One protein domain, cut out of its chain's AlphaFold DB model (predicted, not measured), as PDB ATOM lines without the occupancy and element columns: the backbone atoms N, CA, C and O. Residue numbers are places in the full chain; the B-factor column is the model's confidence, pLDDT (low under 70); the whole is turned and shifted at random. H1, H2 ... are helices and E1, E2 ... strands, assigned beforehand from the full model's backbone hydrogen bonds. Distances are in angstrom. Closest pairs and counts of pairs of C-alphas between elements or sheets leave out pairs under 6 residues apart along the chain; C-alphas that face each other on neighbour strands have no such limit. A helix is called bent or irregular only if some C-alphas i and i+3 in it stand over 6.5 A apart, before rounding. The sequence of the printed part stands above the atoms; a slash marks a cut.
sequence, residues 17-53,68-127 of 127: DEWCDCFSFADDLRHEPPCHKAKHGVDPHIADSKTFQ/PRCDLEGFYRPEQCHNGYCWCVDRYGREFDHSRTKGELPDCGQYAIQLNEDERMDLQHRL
ATOM      1  N   ASP A  17     290.197 290.836 331.852       51.31
ATOM      2  CA  ASP A  17     289.919 289.468 332.295       51.31
ATOM      3  C   ASP A  17     289.971 289.331 333.833       51.31
ATOM      4  O   ASP A  17     289.179 288.590 334.409       51.31
ATOM      5  N   GLU A  18     290.803 290.120 334.527       50.19
ATOM      6  CA  GLU A  18     290.843 290.179 336.004       50.19
ATOM      7  C   GLU A  18     289.637 290.927 336.586       50.19
ATOM      8  O   GLU A  18     289.144 290.605 337.667       50.19
ATOM      9  N   TRP A  19     289.086 291.876 335.827       53.09
ATOM     10  CA  TRP A  19     287.771 292.455 336.107       53.09
ATOM     11  C   TRP A  19     286.639 291.424 335.988       53.09
ATOM     12  O   TRP A  19     285.658 291.492 336.733       53.09
ATOM     13  N   CYS A  20     286.768 290.462 335.070       47.72
ATOM     14  CA  CYS A  20     285.770 289.421 334.842       47.72
ATOM     15  C   CYS A  20     285.785 288.303 335.893       47.72
ATOM     16  O   CYS A  20     284.747 287.680 336.094       47.72
ATOM     17  N   ASP A  21     286.869 288.091 336.641       45.34
ATOM     18  CA  ASP A  21     286.901 287.056 337.689       45.34
ATOM     19  C   ASP A  21     286.283 287.475 339.030       45.34
ATOM     20  O   ASP A  21     285.844 286.618 339.800       45.34
ATOM     21  N   CYS A  22     286.063 288.774 339.257       50.47
ATOM     22  CA  CYS A  22     285.094 289.213 340.270       50.47
ATOM     23  C   CYS A  22     283.642 288.841 339.866       50.47
ATOM     24  O   CYS A  22     282.735 288.834 340.699       50.47
ATOM     25  N   PHE A  23     283.433 288.480 338.591       49.97
ATOM     26  CA  PHE A  23     282.171 288.044 337.987       49.97
ATOM     27  C   PHE A  23     282.072 286.520 337.749       49.97
ATOM     28  O   PHE A  23     280.959 286.014 337.602       49.97
ATOM     29  N   SER A  24     283.167 285.751 337.780       44.41
ATOM     30  CA  SER A  24     283.155 284.295 337.515       44.41
ATOM     31  C   SER A  24     282.609 283.423 338.663       44.41
ATOM     32  O   SER A  24     282.476 282.215 338.503       44.41
ATOM     33  N   PHE A  25     282.207 283.999 339.804       44.56
ATOM     34  CA  PHE A  25     281.364 283.298 340.793       44.56
ATOM     35  C   PHE A  25     279.860 283.354 340.454       44.56
ATOM     36  O   PHE A  25     279.028 282.926 341.258       44.56
ATOM     37  N   ALA A  26     279.499 283.852 339.265       47.50
ATOM     38  CA  ALA A  26     278.163 283.757 338.674       47.50
ATOM     39  C   ALA A  26     277.881 282.360 338.076       47.50
ATOM     40  O   ALA A  26     277.323 282.237 336.990       47.50
ATOM     41  N   ASP A  27     278.264 281.303 338.793       50.03
ATOM     42  CA  ASP A  27     277.913 279.922 338.468       50.03
ATOM     43  C   ASP A  27     276.442 279.709 338.880       50.03
ATOM     44  O   ASP A  27     276.177 279.443 340.048       50.03
ATOM     45  N   ASP A  28     275.501 280.001 337.967       53.75
ATOM     46  CA  ASP A  28     274.067 279.621 337.842       53.75
ATOM     47  C   ASP A  28     273.126 279.530 339.082       53.75
ATOM     48  O   ASP A  28     271.933 279.252 338.947       53.75
ATOM     49  N   LEU A  29     273.586 279.823 340.299       55.69
ATOM     50  CA  LEU A  29     272.864 279.635 341.566       55.69
ATOM     51  C   LEU A  29     272.731 280.917 342.395       55.69
ATOM     52  O   LEU A  29     271.981 280.935 343.372       55.69
ATOM     53  N   ARG A  30     273.402 282.013 342.023       58.53
ATOM     54  CA  ARG A  30     273.214 283.325 342.662       58.53
ATOM     55  C   ARG A  30     272.439 284.243 341.730       58.53
ATOM     56  O   ARG A  30     273.016 284.969 340.929       58.53
ATOM     57  N   HIS A  31     271.112 284.203 341.843       70.12
ATOM     58  CA  HIS A  31     270.278 285.253 341.267       70.12
ATOM     59  C   HIS A  31     270.677 286.586 341.896       70.12
ATOM     60  O   HIS A  31     270.575 286.758 343.111       70.12
ATOM     61  N   GLU A  32     271.152 287.511 341.066       70.56
ATOM     62  CA  GLU A  32     271.503 288.845 341.522       70.56
ATOM     63  C   GLU A  32     270.263 289.537 342.123       70.56
ATOM     64  O   GLU A  32     269.206 289.575 341.475       70.56
ATOM     65  N   PRO A  33     270.364 290.080 343.346       85.12
ATOM     66  CA  PRO A  33     269.283 290.816 343.981       85.12
ATOM     67  C   PRO A  33     268.772 291.975 343.104       85.12
ATOM     68  O   PRO A  33     269.546 292.634 342.402       85.12
ATOM     69  N   PRO A  34     267.461 292.271 343.137       89.81
ATOM     70  CA  PRO A  34     266.815 293.128 342.144       89.81
ATOM     71  C   PRO A  34     267.287 294.590 342.183       89.81
ATOM     72  O   PRO A  34     267.239 295.262 341.152       89.81
ATOM     73  N   CYS A  35     267.745 295.098 343.333       89.19
ATOM     74  CA  CYS A  35     268.242 296.471 343.432       89.19
ATOM     75  C   CYS A  35     269.680 296.594 342.924       89.19
ATOM     76  O   CYS A  35     269.984 297.538 342.193       89.19
ATOM     77  N   HIS A  36     270.551 295.632 343.249       85.06
ATOM     78  CA  HIS A  36     271.893 295.572 342.663       85.06
ATOM     79  C   HIS A  36     271.809 295.505 341.142       85.06
ATOM     80  O   HIS A  36     272.345 296.396 340.482       85.06
ATOM     81  N   LYS A  37     270.964 294.618 340.602       83.44
ATOM     82  CA  LYS A  37     270.771 294.487 339.154       83.44
ATOM     83  C   LYS A  37     270.334 295.798 338.499       83.44
ATOM     84  O   LYS A  37     270.781 296.132 337.403       83.44
ATOM     85  N   ALA A  38     269.481 296.569 339.174       82.81
ATOM     86  CA  ALA A  38     269.052 297.882 338.697       82.81
ATOM     87  C   ALA A  38     270.182 298.931 338.716       82.81
ATOM     88  O   ALA A  38     270.197 299.817 337.861       82.81
ATOM     89  N   LYS A  39     271.150 298.825 339.635       77.88
ATOM     90  CA  LYS A  39     272.338 299.694 339.669       77.88
ATOM     91  C   LYS A  39     273.341 299.395 338.559       77.88
ATOM     92  O   LYS A  39     273.968 300.337 338.092       77.88
ATOM     93  N   HIS A  40     273.470 298.154 338.084       71.31
ATOM     94  CA  HIS A  40     274.396 297.825 336.981       71.31
ATOM     95  C   HIS A  40     274.126 298.630 335.695       71.31
ATOM     96  O   HIS A  40     275.027 298.808 334.878       71.31
ATOM     97  N   GLY A  41     272.905 299.148 335.513       64.12
ATOM     98  CA  GLY A  41     272.534 300.012 334.388       64.12
ATOM     99  C   GLY A  41     272.784 301.512 334.598       64.12
ATOM    100  O   GLY A  41     272.503 302.295 333.690       64.12
ATOM    101  N   VAL A  42     273.269 301.930 335.772       65.31
ATOM    102  CA  VAL A  42     273.420 303.340 336.152       65.31
ATOM    103  C   VAL A  42     274.821 303.567 336.705       65.31
ATOM    104  O   VAL A  42     275.141 303.127 337.805       65.31
ATOM    105  N   ASP A  43     275.654 304.297 335.963       62.94
ATOM    106  CA  ASP A  43     276.943 304.747 336.489       62.94
ATOM    107  C   ASP A  43     276.688 305.745 337.636       62.94
ATOM    108  O   ASP A  43     276.103 306.812 337.393       62.94
ATOM    109  N   PRO A  44     277.086 305.427 338.882       58.62
ATOM    110  CA  PRO A  44     276.852 306.301 340.022       58.62
ATOM    111  C   PRO A  44     277.556 307.646 339.856       58.62
ATOM    112  O   PRO A  44     276.986 308.642 340.287       58.62
ATOM    113  N   HIS A  45     278.694 307.689 339.151       60.03
ATOM    114  CA  HIS A  45     279.388 308.927 338.819       60.03
ATOM    115  C   HIS A  45     278.624 309.758 337.787       60.03
ATOM    116  O   HIS A  45     278.899 310.935 337.651       60.03
ATOM    117  N   ILE A  46     277.677 309.211 337.020       58.53
ATOM    118  CA  ILE A  46     276.873 310.010 336.074       58.53
ATOM    119  C   ILE A  46     275.517 310.410 336.677       58.53
ATOM    120  O   ILE A  46     274.942 311.434 336.299       58.53
ATOM    121  N   ALA A  47     275.013 309.643 337.646       56.31
ATOM    122  CA  ALA A  47     273.825 310.007 338.413       56.31
ATOM    123  C   ALA A  47     274.048 311.259 339.285       56.31
ATOM    124  O   ALA A  47     273.092 311.990 339.558       56.31
ATOM    125  N   ASP A  48     275.294 311.528 339.686       53.34
ATOM    126  CA  ASP A  48     275.675 312.643 340.555       53.34
ATOM    127  C   ASP A  48     276.569 313.716 339.886       53.34
ATOM    128  O   ASP A  48     276.587 314.863 340.353       53.34
ATOM    129  N   SER A  49     277.275 313.413 338.784       53.09
ATOM    130  CA  SER A  49     278.281 314.339 338.247       53.09
ATOM    131  C   SER A  49     277.758 315.351 337.237       53.09
ATOM    132  O   SER A  49     277.345 315.057 336.116       53.09
ATOM    133  N   LYS A  50     278.027 316.610 337.581       52.75
ATOM    134  CA  LYS A  50     278.242 317.748 336.675       52.75
ATOM    135  C   LYS A  50     279.528 317.615 335.826       52.75
ATOM    136  O   LYS A  50     280.043 318.628 335.356       52.75
ATOM    137  N   THR A  51     280.067 316.412 335.619       47.34
ATOM    138  CA  THR A  51     281.407 316.216 335.047       47.34
ATOM    139  C   THR A  51     281.381 315.174 333.938       47.34
ATOM    140  O   THR A  51     281.047 314.012 334.133       47.34
ATOM    141  N   PHE A  52     281.739 315.638 332.748       57.16
ATOM    142  CA  PHE A  52     281.801 314.897 331.501       57.16
ATOM    143  C   PHE A  52     283.065 314.027 331.464       57.16
ATOM    144  O   PHE A  52     284.161 314.552 331.276       57.16
ATOM    145  N   GLN A  53     282.931 312.708 331.601       51.25
ATOM    146  CA  GLN A  53     283.941 311.750 331.144       51.25
ATOM    147  C   GLN A  53     283.243 310.563 330.473       51.25
ATOM    148  O   GLN A  53     282.201 310.095 330.915       51.25
ATOM    149  N   PRO A  68     268.817 303.764 342.450       90.38
ATOM    150  CA  PRO A  68     268.082 303.202 343.574       90.38
ATOM    151  C   PRO A  68     268.992 303.001 344.792       90.38
ATOM    152  O   PRO A  68     270.177 302.686 344.662       90.38
ATOM    153  N   ARG A  69     268.438 303.146 346.000       90.88
ATOM    154  CA  ARG A  69     269.132 302.765 347.236       90.88
ATOM    155  C   ARG A  69     268.895 301.283 347.505       90.88
ATOM    156  O   ARG A  69     267.759 300.817 347.470       90.88
ATOM    157  N   CYS A  70     269.982 300.566 347.763       90.12
ATOM    158  CA  CYS A  70     269.955 299.140 348.072       90.12
ATOM    159  C   CYS A  70     270.486 298.910 349.482       90.12
ATOM    160  O   CYS A  70     271.287 299.716 349.968       90.12
ATOM    161  N   ASP A  71     270.026 297.847 350.123       87.94
ATOM    162  CA  ASP A  71     270.598 297.340 351.367       87.94
ATOM    163  C   ASP A  71     271.861 296.494 351.109       87.94
ATOM    164  O   ASP A  71     272.358 296.409 349.984       87.94
ATOM    165  N   LEU A  72     272.405 295.900 352.175       85.88
ATOM    166  CA  LEU A  72     273.600 295.050 352.114       85.88
ATOM    167  C   LEU A  72     273.344 293.704 351.421       85.88
ATOM    168  O   LEU A  72     274.283 293.086 350.927       85.88
ATOM    169  N   GLU A  73     272.091 293.255 351.384       84.94
ATOM    170  CA  GLU A  73     271.668 292.020 350.723       84.94
ATOM    171  C   GLU A  73     271.346 292.249 349.238       84.94
ATOM    172  O   GLU A  73     271.092 291.298 348.506       84.94
ATOM    173  N   GLY A  74     271.381 293.504 348.780       85.50
ATOM    174  CA  GLY A  74     271.112 293.924 347.411       85.50
ATOM    175  C   GLY A  74     269.632 294.068 347.056       85.50
ATOM    176  O   GLY A  74     269.297 294.238 345.876       85.50
ATOM    177  N   PHE A  75     268.738 294.036 348.043       91.62
ATOM    178  CA  PHE A  75     267.331 294.393 347.876       91.62
ATOM    179  C   PHE A  75     267.137 295.904 348.017       91.62
ATOM    180  O   PHE A  75     268.051 296.651 348.372       91.62
ATOM    181  N   TYR A  76     265.950 296.385 347.654       93.69
ATOM    182  CA  TYR A  76     265.639 297.807 347.756       93.69
ATOM    183  C   TYR A  76     265.500 298.213 349.223       93.69
ATOM    184  O   TYR A  76     264.807 297.548 350.003       93.69
ATOM    185  N   ARG A  77     266.113 299.343 349.593       94.62
ATOM    186  CA  ARG A  77     265.792 299.963 350.882       94.62
ATOM    187  C   ARG A  77     264.337 300.436 350.862       94.62
ATOM    188  O   ARG A  77     263.876 300.857 349.803       94.62
ATOM    189  N   PRO A  78     263.629 300.408 352.008       95.38
ATOM    190  CA  PRO A  78     262.245 300.862 352.070       95.38
ATOM    191  C   PRO A  78     262.078 302.289 351.553       95.38
ATOM    192  O   PRO A  78     261.107 302.580 350.876       95.38
ATOM    193  N   GLU A  79     263.046 303.163 351.816       94.69
ATOM    194  CA  GLU A  79     263.001 304.570 351.436       94.69
ATOM    195  C   GLU A  79     263.815 304.842 350.167       94.69
ATOM    196  O   GLU A  79     265.051 304.768 350.162       94.69
ATOM    197  N   GLN A  80     263.133 305.258 349.103       94.50
ATOM    198  CA  GLN A  80     263.759 305.687 347.856       94.50
ATOM    199  C   GLN A  80     263.550 307.182 347.658       94.50
ATOM    200  O   GLN A  80     262.479 307.701 347.948       94.50
ATOM    201  N   CYS A  81     264.562 307.878 347.136       92.25
ATOM    202  CA  CYS A  81     264.468 309.309 346.857       92.25
ATOM    203  C   CYS A  81     265.049 309.645 345.485       92.25
ATOM    204  O   CYS A  81     266.138 309.192 345.131       92.25
ATOM    205  N   HIS A  82     264.344 310.492 344.740       90.50
ATOM    206  CA  HIS A  82     264.748 310.969 343.427       90.50
ATOM    207  C   HIS A  82     264.145 312.339 343.114       90.50
ATOM    208  O   HIS A  82     262.963 312.569 343.352       90.50
ATOM    209  N   ASN A  83     264.948 313.249 342.552       87.88
ATOM    210  CA  ASN A  83     264.505 314.573 342.090       87.88
ATOM    211  C   ASN A  83     263.649 315.356 343.111       87.88
ATOM    212  O   ASN A  83     262.693 316.036 342.747       87.88
ATOM    213  N   GLY A  84     263.989 315.260 344.403       88.38
ATOM    214  CA  GLY A  84     263.286 315.961 345.485       88.38
ATOM    215  C   GLY A  84     261.988 315.299 345.961       88.38
ATOM    216  O   GLY A  84     261.312 315.860 346.823       88.38
ATOM    217  N   TYR A  85     261.656 314.120 345.438       92.31
ATOM    218  CA  TYR A  85     260.588 313.261 345.938       92.31
ATOM    219  C   TYR A  85     261.179 312.046 346.639       92.31
ATOM    220  O   TYR A  85     262.204 311.526 346.201       92.31
ATOM    221  N   CYS A  86     260.521 311.584 347.693       95.00
ATOM    222  CA  CYS A  86     260.825 310.323 348.351       95.00
ATOM    223  C   CYS A  86     259.562 309.463 348.404       95.00
ATOM    224  O   CYS A  86     258.460 309.999 348.376       95.00
ATOM    225  N   TRP A  87     259.699 308.144 348.402       95.50
ATOM    226  CA  TRP A  87     258.577 307.207 348.456       95.50
ATOM    227  C   TRP A  87     259.005 305.903 349.122       95.50
ATOM    228  O   TRP A  87     260.202 305.621 349.242       95.50
ATOM    229  N   CYS A  88     258.019 305.116 349.546       96.00
ATOM    230  CA  CYS A  88     258.257 303.817 350.152       96.00
ATOM    231  C   CYS A  88     258.163 302.714 349.106       96.00
ATOM    232  O   CYS A  88     257.246 302.723 348.283       96.00
ATOM    233  N   VAL A  89     259.074 301.746 349.158       95.19
ATOM    234  CA  VAL A  89     259.064 300.556 348.305       95.19
ATOM    235  C   VAL A  89     259.182 299.269 349.112       95.19
ATOM    236  O   VAL A  89     259.733 299.237 350.215       95.19
ATOM    237  N   ASP A  90     258.695 298.178 348.536       93.56
ATOM    238  CA  ASP A  90     258.999 296.841 349.030       93.56
ATOM    239  C   ASP A  90     260.426 296.394 348.656       93.56
ATOM    240  O   ASP A  90     261.168 297.095 347.964       93.56
ATOM    241  N   ARG A  91     260.820 295.190 349.084       92.88
ATOM    242  CA  ARG A  91     262.150 294.624 348.792       92.88
ATOM    243  C   ARG A  91     262.460 294.476 347.297       92.88
ATOM    244  O   ARG A  91     263.629 294.362 346.932       92.88
ATOM    245  N   TYR A  92     261.443 294.469 346.436       92.75
ATOM    246  CA  TYR A  92     261.562 294.326 344.985       92.75
ATOM    247  C   TYR A  92     261.505 295.672 344.248       92.75
ATOM    248  O   TYR A  92     261.678 295.699 343.030       92.75
ATOM    249  N   GLY A  93     261.305 296.779 344.970       92.25
ATOM    250  CA  GLY A  93     261.252 298.126 344.412       92.25
ATOM    251  C   GLY A  93     259.855 298.574 343.977       92.25
ATOM    252  O   GLY A  93     259.741 299.591 343.293       92.25
ATOM    253  N   ARG A  94     258.791 297.850 344.352       93.81
ATOM    254  CA  ARG A  94     257.406 298.268 344.081       93.81
ATOM    255  C   ARG A  94     257.008 299.369 345.058       93.81
ATOM    256  O   ARG A  94     257.094 299.169 346.265       93.81
ATOM    257  N   GLU A  95     256.595 300.518 344.531       94.50
ATOM    258  CA  GLU A  95     256.134 301.668 345.319       94.50
ATOM    259  C   GLU A  95     254.818 301.348 346.039       94.50
ATOM    260  O   GLU A  95     253.897 300.796 345.437       94.50
ATOM    261  N   PHE A  96     254.728 301.714 347.319       93.75
ATOM    262  CA  PHE A  96     253.472 301.681 348.060       93.75
ATOM    263  C   PHE A  96     252.581 302.850 347.652       93.75
ATOM    264  O   PHE A  96     253.041 303.996 347.544       93.75
ATOM    265  N   ASP A  97     251.288 302.581 347.498       92.06
ATOM    266  CA  ASP A  97     250.316 303.597 347.123       92.06
ATOM    267  C   ASP A  97     250.310 304.761 348.124       92.06
ATOM    268  O   ASP A  97     250.326 304.581 349.344       92.06
ATOM    269  N   HIS A  98     250.263 305.981 347.585       90.44
ATOM    270  CA  HIS A  98     250.235 307.232 348.353       90.44
ATOM    271  C   HIS A  98     251.455 307.463 349.268       90.44
ATOM    272  O   HIS A  98     251.382 308.291 350.172       90.44
ATOM    273  N   SER A  99     252.583 306.783 349.030       93.25
ATOM    274  CA  SER A  99     253.810 306.954 349.831       93.25
ATOM    275  C   SER A  99     254.702 308.116 349.413       93.25
ATOM    276  O   SER A  99     255.657 308.450 350.114       93.25
ATOM    277  N   ARG A 100     254.409 308.741 348.271       93.81
ATOM    278  CA  ARG A 100     255.265 309.770 347.687       93.81
ATOM    279  C   ARG A 100     255.154 311.107 348.422       93.81
ATOM    280  O   ARG A 100     254.125 311.778 348.363       93.81
ATOM    281  N   THR A 101     256.252 311.539 349.027       93.44
ATOM    282  CA  THR A 101     256.427 312.812 349.738       93.44
ATOM    283  C   THR A 101     257.430 313.710 349.011       93.44
ATOM    284  O   THR A 101     258.228 313.257 348.189       93.44
ATOM    285  N   LYS A 102     257.391 315.020 349.281       92.69
ATOM    286  CA  LYS A 102     258.346 315.993 348.726       92.69
ATOM    287  C   LYS A 102     259.300 316.454 349.824       92.69
ATOM    288  O   LYS A 102     258.852 317.008 350.819       92.69
ATOM    289  N   GLY A 103     260.602 316.278 349.618       81.31
ATOM    290  CA  GLY A 103     261.666 316.776 350.501       81.31
ATOM    291  C   GLY A 103     261.876 316.012 351.814       81.31
ATOM    292  O   GLY A 103     263.014 315.933 352.266       81.31
ATOM    293  N   GLU A 104     260.831 315.432 352.402       87.00
ATOM    294  CA  GLU A 104     260.916 314.664 353.652       87.00
ATOM    295  C   GLU A 104     260.978 313.156 353.401       87.00
ATOM    296  O   GLU A 104     260.350 312.639 352.474       87.00
ATOM    297  N   LEU A 105     261.731 312.456 354.251       86.00
ATOM    298  CA  LEU A 105     261.847 311.001 354.235       86.00
ATOM    299  C   LEU A 105     260.539 310.389 354.770       86.00
ATOM    300  O   LEU A 105     260.148 310.727 355.889       86.00
ATOM    301  N   PRO A 106     259.827 309.557 353.991       89.69
ATOM    302  CA  PRO A 106     258.556 308.993 354.427       89.69
ATOM    303  C   PRO A 106     258.773 307.928 355.510       89.69
ATOM    304  O   PRO A 106     259.718 307.148 355.430       89.69
ATOM    305  N   ASP A 107     257.872 307.855 356.493       91.50
ATOM    306  CA  ASP A 107     257.835 306.727 357.431       91.50
ATOM    307  C   ASP A 107     257.303 305.491 356.700       91.50
ATOM    308  O   ASP A 107     256.100 305.354 356.463       91.50
ATOM    309  N   CYS A 108     258.204 304.590 356.309       93.12
ATOM    310  CA  CYS A 108     257.822 303.373 355.604       93.12
ATOM    311  C   CYS A 108     257.285 302.273 356.532       93.12
ATOM    312  O   CYS A 108     256.659 301.333 356.043       93.12
ATOM    313  N   GLY A 109     257.426 302.409 357.857       91.94
ATOM    314  CA  GLY A 109     256.868 301.468 358.831       91.94
ATOM    315  C   GLY A 109     255.341 301.416 358.818       91.94
ATOM    316  O   GLY A 109     254.758 300.364 359.087       91.94
ATOM    317  N   GLN A 110     254.679 302.506 358.417       91.56
ATOM    318  CA  GLN A 110     253.218 302.573 358.331       91.56
ATOM    319  C   GLN A 110     252.612 301.591 357.310       91.56
ATOM    320  O   GLN A 110     251.450 301.209 357.445       91.56
ATOM    321  N   TYR A 111     253.385 301.138 356.317       91.00
ATOM    322  CA  TYR A 111     252.919 300.196 355.290       91.00
ATOM    323  C   TYR A 111     252.955 298.734 355.738       91.00
ATOM    324  O   TYR A 111     252.350 297.882 355.091       91.00
ATOM    325  N   ALA A 112     253.564 298.436 356.890       89.38
ATOM    326  CA  ALA A 112     253.627 297.088 357.455       89.38
ATOM    327  C   ALA A 112     252.247 296.440 357.678       89.38
ATOM    328  O   ALA A 112     252.143 295.217 357.708       89.38
ATOM    329  N   ILE A 113     251.187 297.239 357.837       87.50
ATOM    330  CA  ILE A 113     249.811 296.749 358.025       87.50
ATOM    331  C   ILE A 113     249.151 296.265 356.725       87.50
ATOM    332  O   ILE A 113     248.126 295.594 356.787       87.50
ATOM    333  N   GLN A 114     249.698 296.643 355.565       86.81
ATOM    334  CA  GLN A 114     249.182 296.277 354.240       86.81
ATOM    335  C   GLN A 114     249.855 295.016 353.682       86.81
ATOM    336  O   GLN A 114     249.530 294.577 352.583       86.81
ATOM    337  N   LEU A 115     250.812 294.469 354.432       89.06
ATOM    338  CA  LEU A 115     251.671 293.372 354.030       89.06
ATOM    339  C   LEU A 115     251.300 292.079 354.743       89.06
ATOM    340  O   LEU A 115     250.726 292.070 355.836       89.06
ATOM    341  N   ASN A 116     251.706 290.980 354.127       93.12
ATOM    342  CA  ASN A 116     251.643 289.650 354.710       93.12
ATOM    343  C   ASN A 116     252.608 289.577 355.909       93.12
ATOM    344  O   ASN A 116     253.511 290.402 356.025       93.12
ATOM    345  N   GLU A 117     252.477 288.578 356.785       91.75
ATOM    346  CA  GLU A 117     253.376 288.446 357.948       91.75
ATOM    347  C   GLU A 117     254.856 288.385 357.536       91.75
ATOM    348  O   GLU A 117     255.674 289.118 358.094       91.75
ATOM    349  N   ASP A 118     255.175 287.606 356.499       91.94
ATOM    350  CA  ASP A 118     256.537 287.476 355.967       91.94
ATOM    351  C   ASP A 118     257.075 288.804 355.412       91.94
ATOM    352  O   ASP A 118     258.193 289.220 355.715       91.94
ATOM    353  N   GLU A 119     256.263 289.507 354.619       90.50
ATOM    354  CA  GLU A 119     256.634 290.788 354.009       90.50
ATOM    355  C   GLU A 119     256.743 291.905 355.053       90.50
ATOM    356  O   GLU A 119     257.596 292.785 354.948       90.50
ATOM    357  N   ARG A 120     255.909 291.858 356.096       92.12
ATOM    358  CA  ARG A 120     255.979 292.763 357.239       92.12
ATOM    359  C   ARG A 120     257.271 292.571 358.021       92.12
ATOM    360  O   ARG A 120     257.896 293.569 358.374       92.12
ATOM    361  N   MET A 121     257.655 291.330 358.316       89.81
ATOM    362  CA  MET A 121     258.911 291.050 359.018       89.81
ATOM    363  C   MET A 121     260.115 291.507 358.191       89.81
ATOM    364  O   MET A 121     261.015 292.149 358.725       89.81
ATOM    365  N   ASP A 122     260.094 291.248 356.883       90.25
ATOM    366  CA  ASP A 122     261.114 291.718 355.944       90.25
ATOM    367  C   ASP A 122     261.207 293.253 355.914       90.25
ATOM    368  O   ASP A 122     262.299 293.809 356.032       90.25
ATOM    369  N   LEU A 123     260.072 293.954 355.826       89.69
ATOM    370  CA  LEU A 123     260.042 295.415 355.883       89.69
ATOM    371  C   LEU A 123     260.623 295.928 357.204       89.69
ATOM    372  O   LEU A 123     261.464 296.818 357.184       89.69
ATOM    373  N   GLN A 124     260.230 295.343 358.335       89.44
ATOM    374  CA  GLN A 124     260.723 295.736 359.658       89.44
ATOM    375  C   GLN A 124     262.222 295.486 359.855       89.44
ATOM    376  O   GLN A 124     262.856 296.227 360.595       89.44
ATOM    377  N   HIS A 125     262.790 294.473 359.201       90.19
ATOM    378  CA  HIS A 125     264.228 294.207 359.242       90.19
ATOM    379  C   HIS A 125     265.042 295.217 358.417       90.19
ATOM    380  O   HIS A 125     266.209 295.460 358.720       90.19
ATOM    381  N   ARG A 126     264.436 295.806 357.376       88.06
ATOM    382  CA  ARG A 126     265.099 296.733 356.441       88.06
ATOM    383  C   ARG A 126     264.916 298.222 356.772       88.06
ATOM    384  O   ARG A 126     265.538 299.053 356.097       88.06
ATOM    385  N   LEU A 127     264.054 298.560 357.736       87.75
ATOM    386  CA  LEU A 127     263.898 299.917 358.289       87.75
ATOM    387  C   LEU A 127     265.092 300.259 359.187       87.75
ATOM    388  O   LEU A 127     265.767 301.271 358.883       87.75
TER     389      LEU A 127
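AT A GLANCE: This is residues 17 to 53 and 68 to 127 of the 127 residues of the protein "Thyroglobulin type-1 repeat-containing domain protein" of Oesophagostomum dentatum (UniProt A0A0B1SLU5). A hairpin of two short strands, E1 and E2, and a hairpin of two helices, H4 and H5, make one end of a loose, flat model, with the first residue of H4 near the open end of the strand hairpin. Three short helices, H1, H2 and H3, are strung along a thin chain without touching any helix, H2 near the middle of the model and H1 far out at the other end, and residues 17 to 31 and 46 to 52 stick out from the rest. The printed part has 97 residues, with five named helices and two named strands in the order H1 H2 H3 E1 E2 H4 H5; the sheet, in the order E1 - E2, is antiparallel. The class is mostly helix, but under half of the residues, 41 of 97, are in named elements. The whole is loose, with a radius of gyration of the C-alphas of 16.0 A and spans of 48 by 38 by 16 A.

HOW THE PARTS SIT: H1, residues 17 to 21, H2, residues 34 to 39, and H3, residues 44 to 48, follow one another, and H2 is apart from both H1 and H3. E1, residues 79 to 82, and E2, residues 85 to 88, form an antiparallel hairpin with 154 degrees between their directions. C-alphas 81 and 86 face each other at 4.1 A. N 82 and O 85 are within hydrogen-bond range at 2.8 A, as are N 87 and O 80 at 2.9 A. Residues 101 to 102 pair antiparallel with residues 85 to 86 of E2. The closest C-alphas of E2 and H4, residues 108 to 114, are those of Cys 88 and Cys 108, 5.5 A apart. H4 touches H5, residues 117 to 126, in a helical hairpin at a shallow tilt of 3 degrees, opposite ways; their closest C-alphas, those of Ala 112 and Arg 120, are 4.9 A apart. H5 is apart from E1 and E2. In H1, H2, H3 and H5 every O i to N i+4 pair is within hydrogen-bond range; in H4 0 of 3 are, beside 3 of 4 O i to N i+3 pairs.

IN THESE COORDINATES: H1 begins at C-alpha 17, (289.919, 289.468, 332.295), and is 6.6 A long. H2 is 8.9 A and H3 6.5 A long. E1 begins at C-alpha 79, (263.001, 304.570, 351.436), and is 10.4 A long; E2 is 10.6 A long. H4, 11.3 A, is only just irregular: C-alphas 110 and 113 are 6.8 A apart. H5, 14.4 A, ends at C-alpha 126, (265.099, 296.733, 356.441).

THE WHOLE: The C-alphas of Asp 17 and Ile 113, the two farthest apart, are 48.2 A apart. Residues 54 to 67 are not printed, and C-alphas 53 and 68 stand 21.9 A apart across the cut. The links H1 to H2 and E2 to H4 are long. The mean pLDDT of the printed part is 79.5; residues 17 to 30 and 41 to 53 are under 70.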